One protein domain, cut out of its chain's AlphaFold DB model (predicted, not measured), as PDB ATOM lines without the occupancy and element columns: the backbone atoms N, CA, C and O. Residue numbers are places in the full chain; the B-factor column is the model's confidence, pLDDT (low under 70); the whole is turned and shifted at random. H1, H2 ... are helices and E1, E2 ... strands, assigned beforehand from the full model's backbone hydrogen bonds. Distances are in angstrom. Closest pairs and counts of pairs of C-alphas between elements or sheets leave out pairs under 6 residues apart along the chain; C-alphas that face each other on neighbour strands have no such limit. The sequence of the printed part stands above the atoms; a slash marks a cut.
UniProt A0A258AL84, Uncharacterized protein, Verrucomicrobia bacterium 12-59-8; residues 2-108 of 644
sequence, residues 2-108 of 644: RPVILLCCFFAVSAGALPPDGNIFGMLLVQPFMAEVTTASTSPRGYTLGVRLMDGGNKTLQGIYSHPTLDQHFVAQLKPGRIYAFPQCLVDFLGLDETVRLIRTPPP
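Overview. This is residues 2 to 108 of the 644 residues of an uncharacterized protein of Verrucomicrobia bacterium 12-59-8 (UniProt A0A258AL84). A twisted sheet of four strands is folded into an L: the long strands E1, E2 and E3 make a slab, and the part of E1 before its bend at residue 36 rises from it with E4 as a short wall. H2 packs across the slab on E1 and E2, H1 sits near the middle of the body, H3 and H4 lie beyond it with H4 farthest out, and residues 2 to 9 stick out as a tail. The 107 printed residues hold four named helices and four named strands, in the order H1 E1 E2 E3 H2 E4 H3 H4, a mixed class; the sheet runs E3 E2 E1 E4, antiparallel throughout. The whole is compact, with a radius of gyration of the C-alphas of 13.9 A, but elongated in outline, 45 by 28 by 23 A.

Along the chain. Find C-alpha 33 at (226.327, 232.938, 235.897); from there E1 runs through residues 33 to 43, 26.6 A long, and bends by 70 degrees at residue 36. E2, residues 46 to 53, is 22.7 A long, and E3, residues 58 to 64, is 20.3 A long. E4 is residues 83 to 86. H2 is residues 70 to 77. H1, residues 24 to 29, begins at C-alpha 24 (234.253, 239.976, 227.103). H3 is residues 88 to 94. H4, residues 96 to 104, is 12.3 A long and ends at C-alpha 104 (240.729, 249.338, 238.033).

Arrangement. Start at the sheet, where E1, E2 and E3 form a meander, each strand the antiparallel neighbour of the one before, in two hairpins. Look for N 41 and O 48, 2.9 A apart, between E1 and E2, and for N 49 and O 61, 2.8 A, between E2 and E3. E4 is an edge strand, antiparallel to E1, with N 35 and O 84 3.0 A apart. H2 is on the sheet at a height of 7.9 A, over E1 and only just over E2, with 3 C-alphas there; its closest C-alphas to E2 are Gln 72 and Tyr 47, 5.6 A. H1 stands at the sheet's level and only just touches H3, with 3 pairs of C-alphas within 8 A, the closest Leu 28 and Leu 90, 7.2 A. H1 also only just touches H4, again with 3 pairs, the closest C-alphas being Leu 28 and Ile 103, 7.5 A. H2 and H4 are apart. In H3 and H4 every O i to N i+4 pair is within hydrogen-bond range; H2 has 3 of 4, and H1 0 of 2 but 2 of 3 O i to N i+3 pairs.

Size, cuts and confidence. The two C-alphas farthest apart are those of Val 4 and Ser 66, 46.0 A. The body without residues 2 to 9 spans 34 by 28 by 22 A. The printed part has no cut, and no link between named elements is long. Look for pLDDT under 70 at residues 2 to 22, 66 to 67 and 105 to 108.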
ATOM      1  N   ARG A   2     222.272 212.469 236.035       30.22
ATOM      2  CA  ARG A   2     223.132 213.172 237.007       30.22
ATOM      3  C   ARG A   2     222.648 214.579 237.478       30.22
ATOM      4  O   ARG A   2     223.317 215.124 238.346       30.22
ATOM      5  N   PRO A   3     221.511 215.187 237.040       30.05
ATOM      6  CA  PRO A   3     221.302 216.631 237.255       30.05
ATOM      7  C   PRO A   3     220.616 217.034 238.580       30.05
ATOM      8  O   PRO A   3     220.548 218.213 238.905       30.05
ATOM      9  N   VAL A   4     220.085 216.099 239.376       32.69
ATOM     10  CA  VAL A   4     219.048 216.442 240.383       32.69
ATOM     11  C   VAL A   4     219.598 216.927 241.741       32.69
ATOM     12  O   VAL A   4     218.849 217.463 242.557       32.69
ATOM     13  N   ILE A   5     220.903 216.785 242.015       36.31
ATOM     14  CA  ILE A   5     221.505 217.430 243.205       36.31
ATOM     15  C   ILE A   5     221.778 218.917 242.932       36.31
ATOM     16  O   ILE A   5     221.619 219.726 243.838       36.31
ATOM     17  N   LEU A   6     222.100 219.278 241.685       34.88
ATOM     18  CA  LEU A   6     222.501 220.635 241.306       34.88
ATOM     19  C   LEU A   6     221.333 221.623 241.115       34.88
ATOM     20  O   LEU A   6     221.560 222.828 241.156       34.88
ATOM     21  N   LEU A   7     220.093 221.150 240.928       29.91
ATOM     22  CA  LEU A   7     219.002 221.995 240.414       29.91
ATOM     23  C   LEU A   7     218.485 223.112 241.341       29.91
ATOM     24  O   LEU A   7     217.665 223.910 240.903       29.91
ATOM     25  N   CYS A   8     218.943 223.202 242.592       30.62
ATOM     26  CA  CYS A   8     218.473 224.225 243.537       30.62
ATOM     27  C   CYS A   8     219.430 225.418 243.721       30.62
ATOM     28  O   CYS A   8     219.086 226.330 244.464       30.62
ATOM     29  N   CYS A   9     220.606 225.430 243.077       36.50
ATOM     30  CA  CYS A   9     221.657 226.429 243.347       36.50
ATOM     31  C   CYS A   9     221.958 227.371 242.168       36.50
ATOM     32  O   CYS A   9     223.010 228.005 242.142       36.50
ATOM     33  N   PHE A  10     221.081 227.455 241.166       38.59
ATOM     34  CA  PHE A  10     221.389 228.218 239.959       38.59
ATOM     35  C   PHE A  10     220.991 229.688 240.086       38.59
ATOM     36  O   PHE A  10     219.816 230.023 240.217       38.59
ATOM     37  N   PHE A  11     221.998 230.560 240.026       41.97
ATOM     38  CA  PHE A  11     221.828 231.994 239.837       41.97
ATOM     39  C   PHE A  11     221.200 232.230 238.457       41.97
ATOM     40  O   PHE A  11     221.816 231.944 237.429       41.97
ATOM     41  N   ALA A  12     219.955 232.703 238.436       34.56
ATOM     42  CA  ALA A  12     219.303 233.142 237.212       34.56
ATOM     43  C   ALA A  12     219.804 234.552 236.881       34.56
ATOM     44  O   ALA A  12     219.477 235.517 237.569       34.56
ATOM     45  N   VAL A  13     220.618 234.668 235.835       45.06
ATOM     46  CA  VAL A  13     220.999 235.955 235.248       45.06
ATOM     47  C   VAL A  13     220.347 236.015 233.881       45.06
ATOM     48  O   VAL A  13     220.670 235.200 233.028       45.06
ATOM     49  N   SER A  14     219.441 236.971 233.668       45.22
ATOM     50  CA  SER A  14     218.792 237.119 232.362       45.22
ATOM     51  C   SER A  14     219.816 237.483 231.278       45.22
ATOM     52  O   SER A  14     220.745 238.256 231.524       45.22
ATOM     53  N   ALA A  15     219.611 237.013 230.043       49.12
ATOM     54  CA  ALA A  15     220.464 237.352 228.892       49.12
ATOM     55  C   ALA A  15     220.619 238.868 228.635       49.12
ATOM     56  O   ALA A  15     221.604 239.298 228.019       49.12
ATOM     57  N   GLY A  16     219.680 239.679 229.138       48.00
ATOM     58  CA  GLY A  16     219.728 241.141 229.097       48.00
ATOM     59  C   GLY A  16     220.805 241.772 229.989       48.00
ATOM     60  O   GLY A  16     221.164 242.918 229.749       48.00
ATOM     61  N   ALA A  17     221.356 241.038 230.964       53.06
ATOM     62  CA  ALA A  17     222.370 241.534 231.903       53.06
ATOM     63  C   ALA A  17     223.823 241.353 231.421       53.06
ATOM     64  O   ALA A  17     224.752 241.888 232.018       53.06
ATOM     65  N   LEU A  18     224.043 240.597 230.341       64.12
ATOM     66  CA  LEU A  18     225.367 240.480 229.724       64.12
ATOM     67  C   LEU A  18     225.728 241.783 228.985       64.12
ATOM     68  O   LEU A  18     224.821 242.415 228.435       64.12
ATOM     69  N   PRO A  19     227.015 242.140 228.824       59.62
ATOM     70  CA  PRO A  19     227.411 243.335 228.079       59.62
ATOM     71  C   PRO A  19     226.826 243.314 226.652       59.62
ATOM     72  O   PRO A  19     226.854 242.257 226.011       59.62
ATOM     73  N   PRO A  20     226.223 244.412 226.159       52.25
ATOM     74  CA  PRO A  20     225.653 244.472 224.809       52.25
ATOM     75  C   PRO A  20     226.728 244.498 223.710       52.25
ATOM     76  O   PRO A  20     226.476 244.006 222.613       52.25
ATOM     77  N   ASP A  21     227.931 244.977 224.031       56.25
ATOM     78  CA  ASP A  21     229.040 245.135 223.091       56.25
ATOM     79  C   ASP A  21     230.130 244.089 223.346       56.25
ATOM     80  O   ASP A  21     230.310 243.643 224.479       56.25
ATOM     81  N   GLY A  22     230.871 243.711 222.297       58.38
ATOM     82  CA  GLY A  22     231.947 242.708 222.289       58.38
ATOM     83  C   GLY A  22     233.177 243.034 223.144       58.38
ATOM     84  O   GLY A  22     234.293 242.972 222.652       58.38
ATOM     85  N   ASN A  23     232.986 243.390 224.410       72.94
ATOM     86  CA  ASN A  23     234.001 243.424 225.449       72.94
ATOM     87  C   ASN A  23     233.711 242.270 226.416       72.94
ATOM     88  O   ASN A  23     232.846 242.381 227.290       72.94
ATOM     89  N   ILE A  24     234.422 241.155 226.249       79.81
ATOM     90  CA  ILE A  24     234.253 239.976 227.103       79.81
ATOM     91  C   ILE A  24     234.607 240.298 228.555       79.81
ATOM     92  O   ILE A  24     233.906 239.854 229.463       79.81
ATOM     93  N   PHE A  25     235.629 241.119 228.795       79.62
ATOM     94  CA  PHE A  25     236.036 241.480 230.154       79.62
ATOM     95  C   PHE A  25     235.038 242.386 230.878       79.62
ATOM     96  O   PHE A  25     235.076 242.464 232.103       79.62
ATOM     97  N   GLY A  26     234.065 242.971 230.170       75.12
ATOM     98  CA  GLY A  26     232.896 243.590 230.800       75.12
ATOM     99  C   GLY A  26     232.084 242.610 231.660       75.12
ATOM    100  O   GLY A  26     231.416 243.030 232.598       75.12
ATOM    101  N   MET A  27     232.180 241.299 231.408       80.00
ATOM    102  CA  MET A  27     231.537 240.275 232.241       80.00
ATOM    103  C   MET A  27     232.130 240.155 233.647       80.00
ATOM    104  O   MET A  27     231.480 239.563 234.505       80.00
ATOM    105  N   LEU A  28     233.330 240.695 233.902       81.19
ATOM    106  CA  LEU A  28     233.957 240.650 235.227       81.19
ATOM    107  C   LEU A  28     233.086 241.304 236.309       81.19
ATOM    108  O   LEU A  28     233.143 240.884 237.460       81.19
ATOM    109  N   LEU A  29     232.269 242.295 235.942       76.12
ATOM    110  CA  LEU A  29     231.429 243.066 236.865       76.12
ATOM    111  C   LEU A  29     229.955 242.629 236.864       76.12
ATOM    112  O   LEU A  29     229.142 243.171 237.612       76.12
ATOM    113  N   VAL A  30     229.593 241.638 236.045       77.38
ATOM    114  CA  VAL A  30     228.218 241.125 235.967       77.38
ATOM    115  C   VAL A  30     227.973 240.120 237.099       77.38
ATOM    116  O   VAL A  30     228.903 239.514 237.636       77.38
ATOM    117  N   GLN A  31     226.703 239.934 237.476       76.62
ATOM    118  CA  GLN A  31     226.300 238.863 238.391       76.62
ATOM    119  C   GLN A  31     226.842 237.510 237.907       76.62
ATOM    120  O   GLN A  31     226.735 237.234 236.714       76.62
ATOM    121  N   PRO A  32     227.384 236.662 238.794       81.06
ATOM    122  CA  PRO A  32     227.894 235.354 238.414       81.06
ATOM    123  C   PRO A  32     226.832 234.492 237.735       81.06
ATOM    124  O   PRO A  32     225.694 234.408 238.198       81.06
ATOM    125  N   PHE A  33     227.211 233.821 236.652       80.19
ATOM    126  CA  PHE A  33     226.327 232.938 235.897       80.19
ATOM    127  C   PHE A  33     227.097 231.761 235.314       80.19
ATOM    128  O   PHE A  33     228.311 231.807 235.123       80.19
ATOM    129  N   MET A  34     226.369 230.698 234.987       83.19
ATOM    130  CA  MET A  34     226.912 229.612 234.182       83.19
ATOM    131  C   MET A  34     226.376 229.694 232.765       83.19
ATOM    132  O   MET A  34     225.189 229.958 232.554       83.19
ATOM    133  N   ALA A  35     227.251 229.435 231.803       86.62
ATOM    134  CA  ALA A  35     226.870 229.390 230.407       86.62
ATOM    135  C   ALA A  35     227.589 228.269 229.671       86.62
ATOM    136  O   ALA A  35     228.783 228.040 229.862       86.62
ATOM    137  N   GLU A  36     226.852 227.596 228.800       89.94
ATOM    138  CA  GLU A  36     227.410 226.711 227.798       89.94
ATOM    139  C   GLU A  36     227.924 227.534 226.620       89.94
ATOM    140  O   GLU A  36     227.193 228.331 226.035       89.94
ATOM    141  N   VAL A  37     229.175 227.331 226.235       91.12
ATOM    142  CA  VAL A  37     229.735 227.923 225.023       91.12
ATOM    143  C   VAL A  37     229.148 227.182 223.828       91.12
ATOM    144  O   VAL A  37     229.426 226.005 223.622       91.12
ATOM    145  N   THR A  38     228.323 227.851 223.029       92.50
ATOM    146  CA  THR A  38     227.722 227.278 221.816       92.50
ATOM    147  C   THR A  38     228.626 227.457 220.605       92.50
ATOM    148  O   THR A  38     228.691 226.580 219.747       92.50
ATOM    149  N   THR A  39     229.367 228.565 220.546       91.88
ATOM    150  CA  THR A  39     230.385 228.821 219.524       91.88
ATOM    151  C   THR A  39     231.569 229.559 220.138       91.88
ATOM    152  O   THR A  39     231.395 230.451 220.959       91.88
ATOM    153  N   ALA A  40     232.784 229.195 219.741       92.50
ATOM    154  CA  ALA A  40     234.000 229.922 220.080       92.50
ATOM    155  C   ALA A  40     234.917 229.879 218.862       92.50
ATOM    156  O   ALA A  40     235.311 228.804 218.409       92.50
ATOM    157  N   SER A  41     235.198 231.040 218.282       91.25
ATOM    158  CA  SER A  41     236.087 231.151 217.134       91.25
ATOM    159  C   SER A  41     236.884 232.444 217.184       91.25
ATOM    160  O   SER A  41     236.417 233.485 217.649       91.25
ATOM    161  N   THR A  42     238.112 232.373 216.688       89.31
ATOM    162  CA  THR A  42     239.043 233.499 216.651       89.31
ATOM    163  C   THR A  42     239.650 233.612 215.265       89.31
ATOM    164  O   THR A  42     239.952 232.609 214.623       89.31
ATOM    165  N   SER A  43     239.863 234.837 214.811       84.38
ATOM    166  CA  SER A  43     240.583 235.164 213.581       84.38
ATOM    167  C   SER A  43     241.586 236.281 213.868       84.38
ATOM    168  O   SER A  43     241.433 236.966 214.874       84.38
ATOM    169  N   PRO A  44     242.553 236.569 212.981       78.19
ATOM    170  CA  PRO A  44     243.447 237.719 213.152       78.19
ATOM    171  C   PRO A  44     242.728 239.076 213.281       78.19
ATOM    172  O   PRO A  44     243.333 240.039 213.736       78.19
ATOM    173  N   ARG A  45     241.453 239.163 212.868       80.31
ATOM    174  CA  ARG A  45     240.648 240.395 212.862       80.31
ATOM    175  C   ARG A  45     239.554 240.445 213.927       80.31
ATOM    176  O   ARG A  45     238.818 241.425 213.980       80.31
ATOM    177  N   GLY A  46     239.389 239.406 214.738       85.50
ATOM    178  CA  GLY A  46     238.333 239.395 215.747       85.50
ATOM    179  C   GLY A  46     238.058 238.040 216.379       85.50
ATOM    180  O   GLY A  46     238.787 237.074 216.149       85.50
ATOM    181  N   TYR A  47     236.975 237.967 217.144       90.69
ATOM    182  CA  TYR A  47     236.447 236.726 217.706       90.69
ATOM    183  C   TYR A  47     234.923 236.658 217.576       90.69
ATOM    184  O   TYR A  47     234.246 237.667 217.377       90.69
ATOM    185  N   THR A  48     234.376 235.456 217.726       90.44
ATOM    186  CA  THR A  48     232.954 235.214 217.976       90.44
ATOM    187  C   THR A  48     232.815 234.241 219.139       90.44
ATOM    188  O   THR A  48     233.420 233.171 219.132       90.44
ATOM    189  N   LEU A  49     232.018 234.622 220.133       91.69
ATOM    190  CA  LEU A  49     231.688 233.814 221.298       91.69
ATOM    191  C   LEU A  49     230.166 233.737 221.440       91.69
ATOM    192  O   LEU A  49     229.523 234.713 221.814       91.69
ATOM    193  N   GLY A  50     229.590 232.583 221.135       90.88
ATOM    194  CA  GLY A  50     228.207 232.245 221.444       90.88
ATOM    195  C   GLY A  50     228.122 231.562 222.801       90.88
ATOM    196  O   GLY A  50     228.847 230.602 223.062       90.88
ATOM    197  N   VAL A  51     227.219 232.035 223.652       90.44
ATOM    198  CA  VAL A  51     226.919 231.454 224.958       90.44
ATOM    199  C   VAL A  51     225.421 231.203 225.103       90.44
ATOM    200  O   VAL A  51     224.592 232.016 224.692       90.44
ATOM    201  N   ARG A  52     225.078 230.067 225.704       89.38
ATOM    202  CA  ARG A  52     223.736 229.691 226.136       89.38
ATOM    203  C   ARG A  52     223.718 229.644 227.655       89.38
ATOM    204  O   ARG A  52     224.390 228.818 228.266       89.38
ATOM    205  N   LEU A  53     222.974 230.554 228.255       84.56
ATOM    206  CA  LEU A  53     222.733 230.619 229.686       84.56
ATOM    207  C   LEU A  53     221.874 229.433 230.132       84.56
ATOM    208  O   LEU A  53     221.049 228.912 229.378       84.56
ATOM    209  N   MET A  54     222.061 229.015 231.382       79.00
ATOM    210  CA  MET A  54     221.326 227.876 231.948       79.00
ATOM    211  C   MET A  54     219.819 228.138 232.104       79.00
ATOM    212  O   MET A  54     219.054 227.186 232.233       79.00
ATOM    213  N   ASP A  55     219.385 229.399 232.063       70.81
ATOM    214  CA  ASP A  55     217.972 229.800 232.053       70.81
ATOM    215  C   ASP A  55     217.330 229.739 230.648       70.81
ATOM    216  O   ASP A  55     216.150 230.045 230.487       70.81
ATOM    217  N   GLY A  56     218.093 229.321 229.630       75.44
ATOM    218  CA  GLY A  56     217.654 229.218 228.237       75.44
ATOM    219  C   GLY A  56     217.951 230.455 227.385       75.44
ATOM    220  O   GLY A  56     217.733 230.415 226.172       75.44
ATOM    221  N   GLY A  57     218.473 231.535 227.974       81.31
ATOM    222  CA  GLY A  57     218.909 232.714 227.233       81.31
ATOM    223  C   GLY A  57     220.106 232.419 226.324       81.31
ATOM    224  O   GLY A  57     221.036 231.726 226.716       81.31
ATOM    225  N   ASN A  58     220.129 232.973 225.110       83.62
ATOM    226  CA  ASN A  58     221.268 232.852 224.194       83.62
ATOM    227  C   ASN A  58     221.849 234.230 223.895       83.62
ATOM    228  O   ASN A  58     221.102 235.183 223.667       83.62
ATOM    229  N   LYS A  59     223.177 234.332 223.842       84.75
ATOM    230  CA  LYS A  59     223.866 235.560 223.453       84.75
ATOM    231  C   LYS A  59     225.093 235.263 222.610       84.75
ATOM    232  O   LYS A  59     225.831 234.327 222.889       84.75
ATOM    233  N   THR A  60     225.329 236.102 221.611       86.25
ATOM    234  CA  THR A  60     226.543 236.060 220.798       86.25
ATOM    235  C   THR A  60     227.291 237.367 220.971       86.25
ATOM    236  O   THR A  60     226.713 238.441 220.830       86.25
ATOM    237  N   LEU A  61     228.578 237.268 221.269       86.44
ATOM    238  CA  LEU A  61     229.496 238.384 221.413       86.44
ATOM    239  C   LEU A  61     230.506 238.333 220.282       86.44
ATOM    240  O   LEU A  61     231.085 237.283 219.999       86.44
ATOM    241  N   GLN A  62     230.717 239.471 219.638       85.56
ATOM    242  CA  GLN A  62     231.658 239.601 218.538       85.56
ATOM    243  C   GLN A  62     232.512 240.836 218.765       85.56
ATOM    244  O   GLN A  62     231.985 241.927 218.975       85.56
ATOM    245  N   GLY A  63     233.825 240.647 218.714       81.44
ATOM    246  CA  GLY A  63     234.795 241.731 218.734       81.44
ATOM    247  C   GLY A  63     235.528 241.773 217.402       81.44
ATOM    248  O   GLY A  63     235.976 240.732 216.919       81.44
ATOM    249  N   ILE A  64     235.640 242.958 216.803       79.50
ATOM    250  CA  ILE A  64     236.433 243.195 215.592       79.50
ATOM    251  C   ILE A  64     237.584 244.119 215.973       79.50
ATOM    252  O   ILE A  64     237.359 245.226 216.461       79.50
ATOM    253  N   TYR A  65     238.813 243.674 215.724       77.69
ATOM    254  CA  TYR A  65     240.026 244.385 216.109       77.69
ATOM    255  C   TYR A  65     241.019 244.450 214.956       77.69
ATOM    256  O   TYR A  65     241.065 243.588 214.077       77.69
ATOM    257  N   SER A  66     241.843 245.493 214.968       67.88
ATOM    258  CA  SER A  66     242.939 245.664 214.014       67.88
ATOM    259  C   SER A  66     244.152 244.779 214.327       67.88
ATOM    260  O   SER A  66     244.984 244.584 213.444       67.88
ATOM    261  N   HIS A  67     244.243 244.241 215.549       69.44
ATOM    262  CA  HIS A  67     245.357 243.431 216.050       69.44
ATOM    263  C   HIS A  67     244.853 242.378 217.057       69.44
ATOM    264  O   HIS A  67     243.781 242.587 217.629       69.44
ATOM    265  N   PRO A  68     245.614 241.291 217.305       71.62
ATOM    266  CA  PRO A  68     245.300 240.306 218.337       71.62
ATOM    267  C   PRO A  68     245.097 240.922 219.737       71.62
ATOM    268  O   PRO A  68     245.933 241.706 220.187       71.62
ATOM    269  N   THR A  69     244.016 240.561 220.435       78.94
ATOM    270  CA  THR A  69     243.629 241.053 221.770       78.94
ATOM    271  C   THR A  69     243.541 239.927 222.804       78.94
ATOM    272  O   THR A  69     243.427 238.746 222.469       78.94
ATOM    273  N   LEU A  70     243.550 240.295 224.091       79.38
ATOM    274  CA  LEU A  70     243.320 239.361 225.202       79.38
ATOM    275  C   LEU A  70     241.967 238.641 225.090       79.38
ATOM    276  O   LEU A  70     241.890 237.460 225.423       79.38
ATOM    277  N   ASP A  71     240.934 239.306 224.559       82.06
ATOM    278  CA  ASP A  71     239.622 238.692 224.324       82.06
ATOM    279  C   ASP A  71     239.733 237.501 223.362       82.06
ATOM    280  O   ASP A  71     239.171 236.437 223.609       82.06
ATOM    281  N   GLN A  72     240.511 237.642 222.281       82.50
ATOM    282  CA  GLN A  72     240.738 236.551 221.331       82.50
ATOM    283  C   GLN A  72     241.497 235.395 221.980       82.50
ATOM    284  O   GLN A  72     241.125 234.243 221.787       82.50
ATOM    285  N   HIS A  73     242.523 235.677 222.784       83.12
ATOM    286  CA  HIS A  73     243.248 234.620 223.491       83.12
ATOM    287  C   HIS A  73     242.359 233.864 224.480       83.12
ATOM    288  O   HIS A  73     242.454 232.641 224.550       83.12
ATOM    289  N   PHE A  74     241.471 234.561 225.192       87.69
ATOM    290  CA  PHE A  74     240.490 233.921 226.065       87.69
ATOM    291  C   PHE A  74     239.525 233.037 225.266       87.69
ATOM    292  O   PHE A  74     239.375 231.854 225.569       87.69
ATOM    293  N   VAL A  75     238.916 233.572 224.200       88.50
ATOM    294  CA  VAL A  75     237.954 232.822 223.371       88.50
ATOM    295  C   VAL A  75     238.593 231.595 222.729       88.50
ATOM    296  O   VAL A  75     237.944 230.557 222.654       88.50
ATOM    297  N   ALA A  76     239.865 231.668 222.328       87.25
ATOM    298  CA  ALA A  76     240.593 230.530 221.767       87.25
ATOM    299  C   ALA A  76     240.727 229.341 222.740       87.25
ATOM    300  O   ALA A  76     240.931 228.212 222.297       87.25
ATOM    301  N   GLN A  77     240.623 229.572 224.054       88.81
ATOM    302  CA  GLN A  77     240.685 228.515 225.070       88.81
ATOM    303  C   GLN A  77     239.318 227.898 225.385       88.81
ATOM    304  O   GLN A  77     239.244 226.815 225.978       88.81
ATOM    305  N   LEU A  78     238.231 228.563 224.990       89.19
ATOM    306  CA  LEU A  78     236.881 228.074 225.216       89.19
ATOM    307  C   LEU A  78     236.525 226.980 224.209       89.19
ATOM    308  O   LEU A  78     236.786 227.087 223.013       89.19
ATOM    309  N   LYS A  79     235.886 225.917 224.698       89.56
ATOM    310  CA  LYS A  79     235.464 224.781 223.876       89.56
ATOM    311  C   LYS A  79     233.947 224.803 223.678       89.56
ATOM    312  O   LYS A  79     233.223 224.814 224.675       89.56
ATOM    313  N   PRO A  80     233.448 224.753 222.429       92.06
ATOM    314  CA  PRO A  80     232.025 224.561 222.172       92.06
ATOM    315  C   PRO A  80     231.474 223.304 222.864       92.06
ATOM    316  O   PRO A  80     232.154 222.281 222.946       92.06
ATOM    317  N   GLY A  81     230.248 223.391 223.379       86.81
ATOM    318  CA  GLY A  81     229.578 222.348 224.157       86.81
ATOM    319  C   GLY A  81     230.030 222.245 225.619       86.81
ATOM    320  O   GLY A  81     229.583 221.342 226.326       86.81
ATOM    321  N   ARG A  82     230.920 223.128 226.098       87.12
ATOM    322  CA  ARG A  82     231.360 223.159 227.504       87.12
ATOM    323  C   ARG A  82     230.687 224.259 228.300       87.12
ATOM    324  O   ARG A  82     230.432 225.340 227.780       87.12
ATOM    325  N   ILE A  83     230.444 223.976 229.580       85.69
ATOM    326  CA  ILE A  83     229.850 224.913 230.536       85.69
ATOM    327  C   ILE A  83     230.959 225.569 231.352       85.69
ATOM    328  O   ILE A  83     231.799 224.875 231.918       85.69
ATOM    329  N   TYR A  84     230.924 226.894 231.444       85.62
ATOM    330  CA  TYR A  84     231.857 227.697 232.228       85.62
ATOM    331  C   TYR A  84     231.096 228.557 233.240       85.62
ATOM    332  O   TYR A  84     229.967 228.974 232.981       85.62
ATOM    333  N   ALA A  85     231.728 228.827 234.385       84.50
ATOM    334  CA  ALA A  85     231.232 229.769 235.385       84.50
ATOM    335  C   ALA A  85     231.887 231.139 235.170       84.50
ATOM    336  O   ALA A  85     233.100 231.275 235.302       84.50
ATOM    337  N   PHE A  86     231.087 232.151 234.859       84.31
ATOM    338  CA  PHE A  86     231.509 233.541 234.731       84.31
ATOM    339  C   PHE A  86     231.177 234.304 236.027       84.31
ATOM    340  O   PHE A  86     230.150 234.013 236.638       84.31
ATOM    341  N   PRO A  87     232.014 235.260 236.474       83.31
ATOM    342  CA  PRO A  87     233.283 235.669 235.868       83.31
ATOM    343  C   PRO A  87     234.477 234.762 236.222       83.31
ATOM    344  O   PRO A  87     235.590 235.052 235.799       83.31
ATOM    345  N   GLN A  88     234.288 233.671 236.975       84.31
ATOM    346  CA  GLN A  88     235.397 232.861 237.501       84.31
ATOM    347  C   GLN A  88     236.367 232.362 236.416       84.31
ATOM    348  O   GLN A  88     237.572 232.501 236.577       84.31
ATOM    349  N   CYS A  89     235.872 231.878 235.276       84.50
ATOM    350  CA  CYS A  89     236.730 231.429 234.177       84.50
ATOM    351  C   CYS A  89     237.579 232.557 233.562       84.50
ATOM    352  O   CYS A  89     238.669 232.293 233.059       84.50
ATOM    353  N   LEU A  90     237.112 233.811 233.619       86.88
ATOM    354  CA  LEU A  90     237.896 234.980 233.213       86.88
ATOM    355  C   LEU A  90     238.988 235.273 234.238       86.88
ATOM    356  O   LEU A  90     240.123 235.522 233.848       86.88
ATOM    357  N   VAL A  91     238.657 235.200 235.531       84.31
ATOM    358  CA  VAL A  91     239.628 235.361 236.625       84.31
ATOM    359  C   VAL A  91     240.735 234.310 236.516       84.31
ATOM    360  O   VAL A  91     241.912 234.648 236.622       84.31
ATOM    361  N   ASP A  92     240.369 233.055 236.255       83.44
ATOM    362  CA  ASP A  92     241.311 231.940 236.127       83.44
ATOM    363  C   ASP A  92     242.224 232.102 234.900       83.44
ATOM    364  O   ASP A  92     243.417 231.814 234.976       83.44
ATOM    365  N   PHE A  93     241.685 232.597 233.779       85.31
ATOM    366  CA  PHE A  93     242.455 232.868 232.561       85.31
ATOM    367  C   PHE A  93     243.423 234.047 232.722       85.31
ATOM    368  O   PHE A  93     244.583 233.959 232.326       85.31
ATOM    369  N   LEU A  94     242.939 235.160 233.274       84.94
ATOM    370  CA  LEU A  94     243.714 236.390 233.433       84.94
ATOM    371  C   LEU A  94     244.751 236.275 234.556       84.94
ATOM    372  O   LEU A  94     245.808 236.904 234.508       84.94
ATOM    373  N   GLY A  95     244.436 235.496 235.589       85.25
ATOM    374  CA  GLY A  95     245.098 235.581 236.879       85.25
ATOM    375  C   GLY A  95     244.625 236.794 237.690       85.25
ATOM    376  O   GLY A  95     243.983 237.725 237.189       85.25
ATOM    377  N   LEU A  96     244.950 236.781 238.986       81.62
ATOM    378  CA  LEU A  96     244.463 237.782 239.938       81.62
ATOM    379  C   LEU A  96     244.923 239.206 239.586       81.62
ATOM    380  O   LEU A  96     244.106 240.124 239.578       81.62
ATOM    381  N   ASP A  97     246.208 239.386 239.281       81.69
ATOM    382  CA  ASP A  97     246.793 240.715 239.057       81.69
ATOM    383  C   ASP A  97     246.193 241.406 237.828       81.69
ATOM    384  O   ASP A  97     245.842 242.587 237.876       81.69
ATOM    385  N   GLU A  98     246.033 240.664 236.732       81.31
ATOM    386  CA  GLU A  98     245.461 241.193 235.497       81.31
ATOM    387  C   GLU A  98     243.967 241.489 235.660       81.31
ATOM    388  O   GLU A  98     243.494 242.533 235.216       81.31
ATOM    389  N   THR A  99     243.235 240.628 236.375       83.44
ATOM    390  CA  THR A  99     241.823 240.868 236.707       83.44
ATOM    391  C   THR A  99     241.655 242.165 237.496       83.44
ATOM    392  O   THR A  99     240.850 243.024 237.134       83.44
ATOM    393  N   VAL A 100     242.453 242.346 238.551       84.38
ATOM    394  CA  VAL A 100     242.448 243.564 239.369       84.38
ATOM    395  C   VAL A 100     242.804 244.792 238.527       84.38
ATOM    396  O   VAL A 100     242.157 245.834 238.646       84.38
ATOM    397  N   ARG A 101     243.807 244.681 237.647       82.81
ATOM    398  CA  ARG A 101     244.219 245.766 236.750       82.81
ATOM    399  C   ARG A 101     243.104 246.175 235.791       82.81
ATOM    400  O   ARG A 101     242.865 247.373 235.630       82.81
ATOM    401  N   LEU A 102     242.427 245.209 235.175       79.31
ATOM    402  CA  LEU A 102     241.321 245.461 234.251       79.31
ATOM    403  C   LEU A 102     240.139 246.118 234.962       79.31
ATOM    404  O   LEU A 102     239.630 247.113 234.464       79.31
ATOM    405  N   ILE A 103     239.775 245.647 236.157       80.94
ATOM    406  CA  ILE A 103     238.696 246.253 236.954       80.94
ATOM    407  C   ILE A 103     239.027 247.698 237.340       80.94
ATOM    408  O   ILE A 103     238.168 248.573 237.304       80.94
ATOM    409  N   ARG A 104     240.289 247.981 237.681       77.06
ATOM    410  CA  ARG A 104     240.729 249.338 238.033       77.06
ATOM    411  C   ARG A 104     240.755 250.301 236.861       77.06
ATOM    412  O   ARG A 104     240.683 251.514 237.078       77.06
ATOM    413  N   THR A 105     240.936 249.785 235.653       68.69
ATOM    414  CA  THR A 105     241.075 250.606 234.458       68.69
ATOM    415  C   THR A 105     239.673 250.906 233.937       68.69
ATOM    416  O   THR A 105     239.023 249.999 233.422       68.69
ATOM    417  N   PRO A 106     239.169 252.148 234.053       52.22
ATOM    418  CA  PRO A 106     237.895 252.478 233.431       52.22
ATOM    419  C   PRO A 106     238.014 252.217 231.920       52.22
ATOM    420  O   PRO A 106     239.051 252.554 231.334       52.22
ATOM    421  N   PRO A 107     237.000 251.615 231.271       46.41
ATOM    422  CA  PRO A 107     237.048 251.413 229.833       46.41
ATOM    423  C   PRO A 107     237.251 252.768 229.135       46.41
ATOM    424  O   PRO A 107     236.647 253.765 229.546       46.41
ATOM    425  N   PRO A 108     238.111 252.848 228.104       36.78
ATOM    426  CA  PRO A 108     238.371 254.096 227.405       36.78
ATOM    427  C   PRO A 108     237.080 254.617 226.761       36.78
ATOM    428  O   PRO A 108     236.549 254.018 225.830       36.78
TER     429      PRO A 108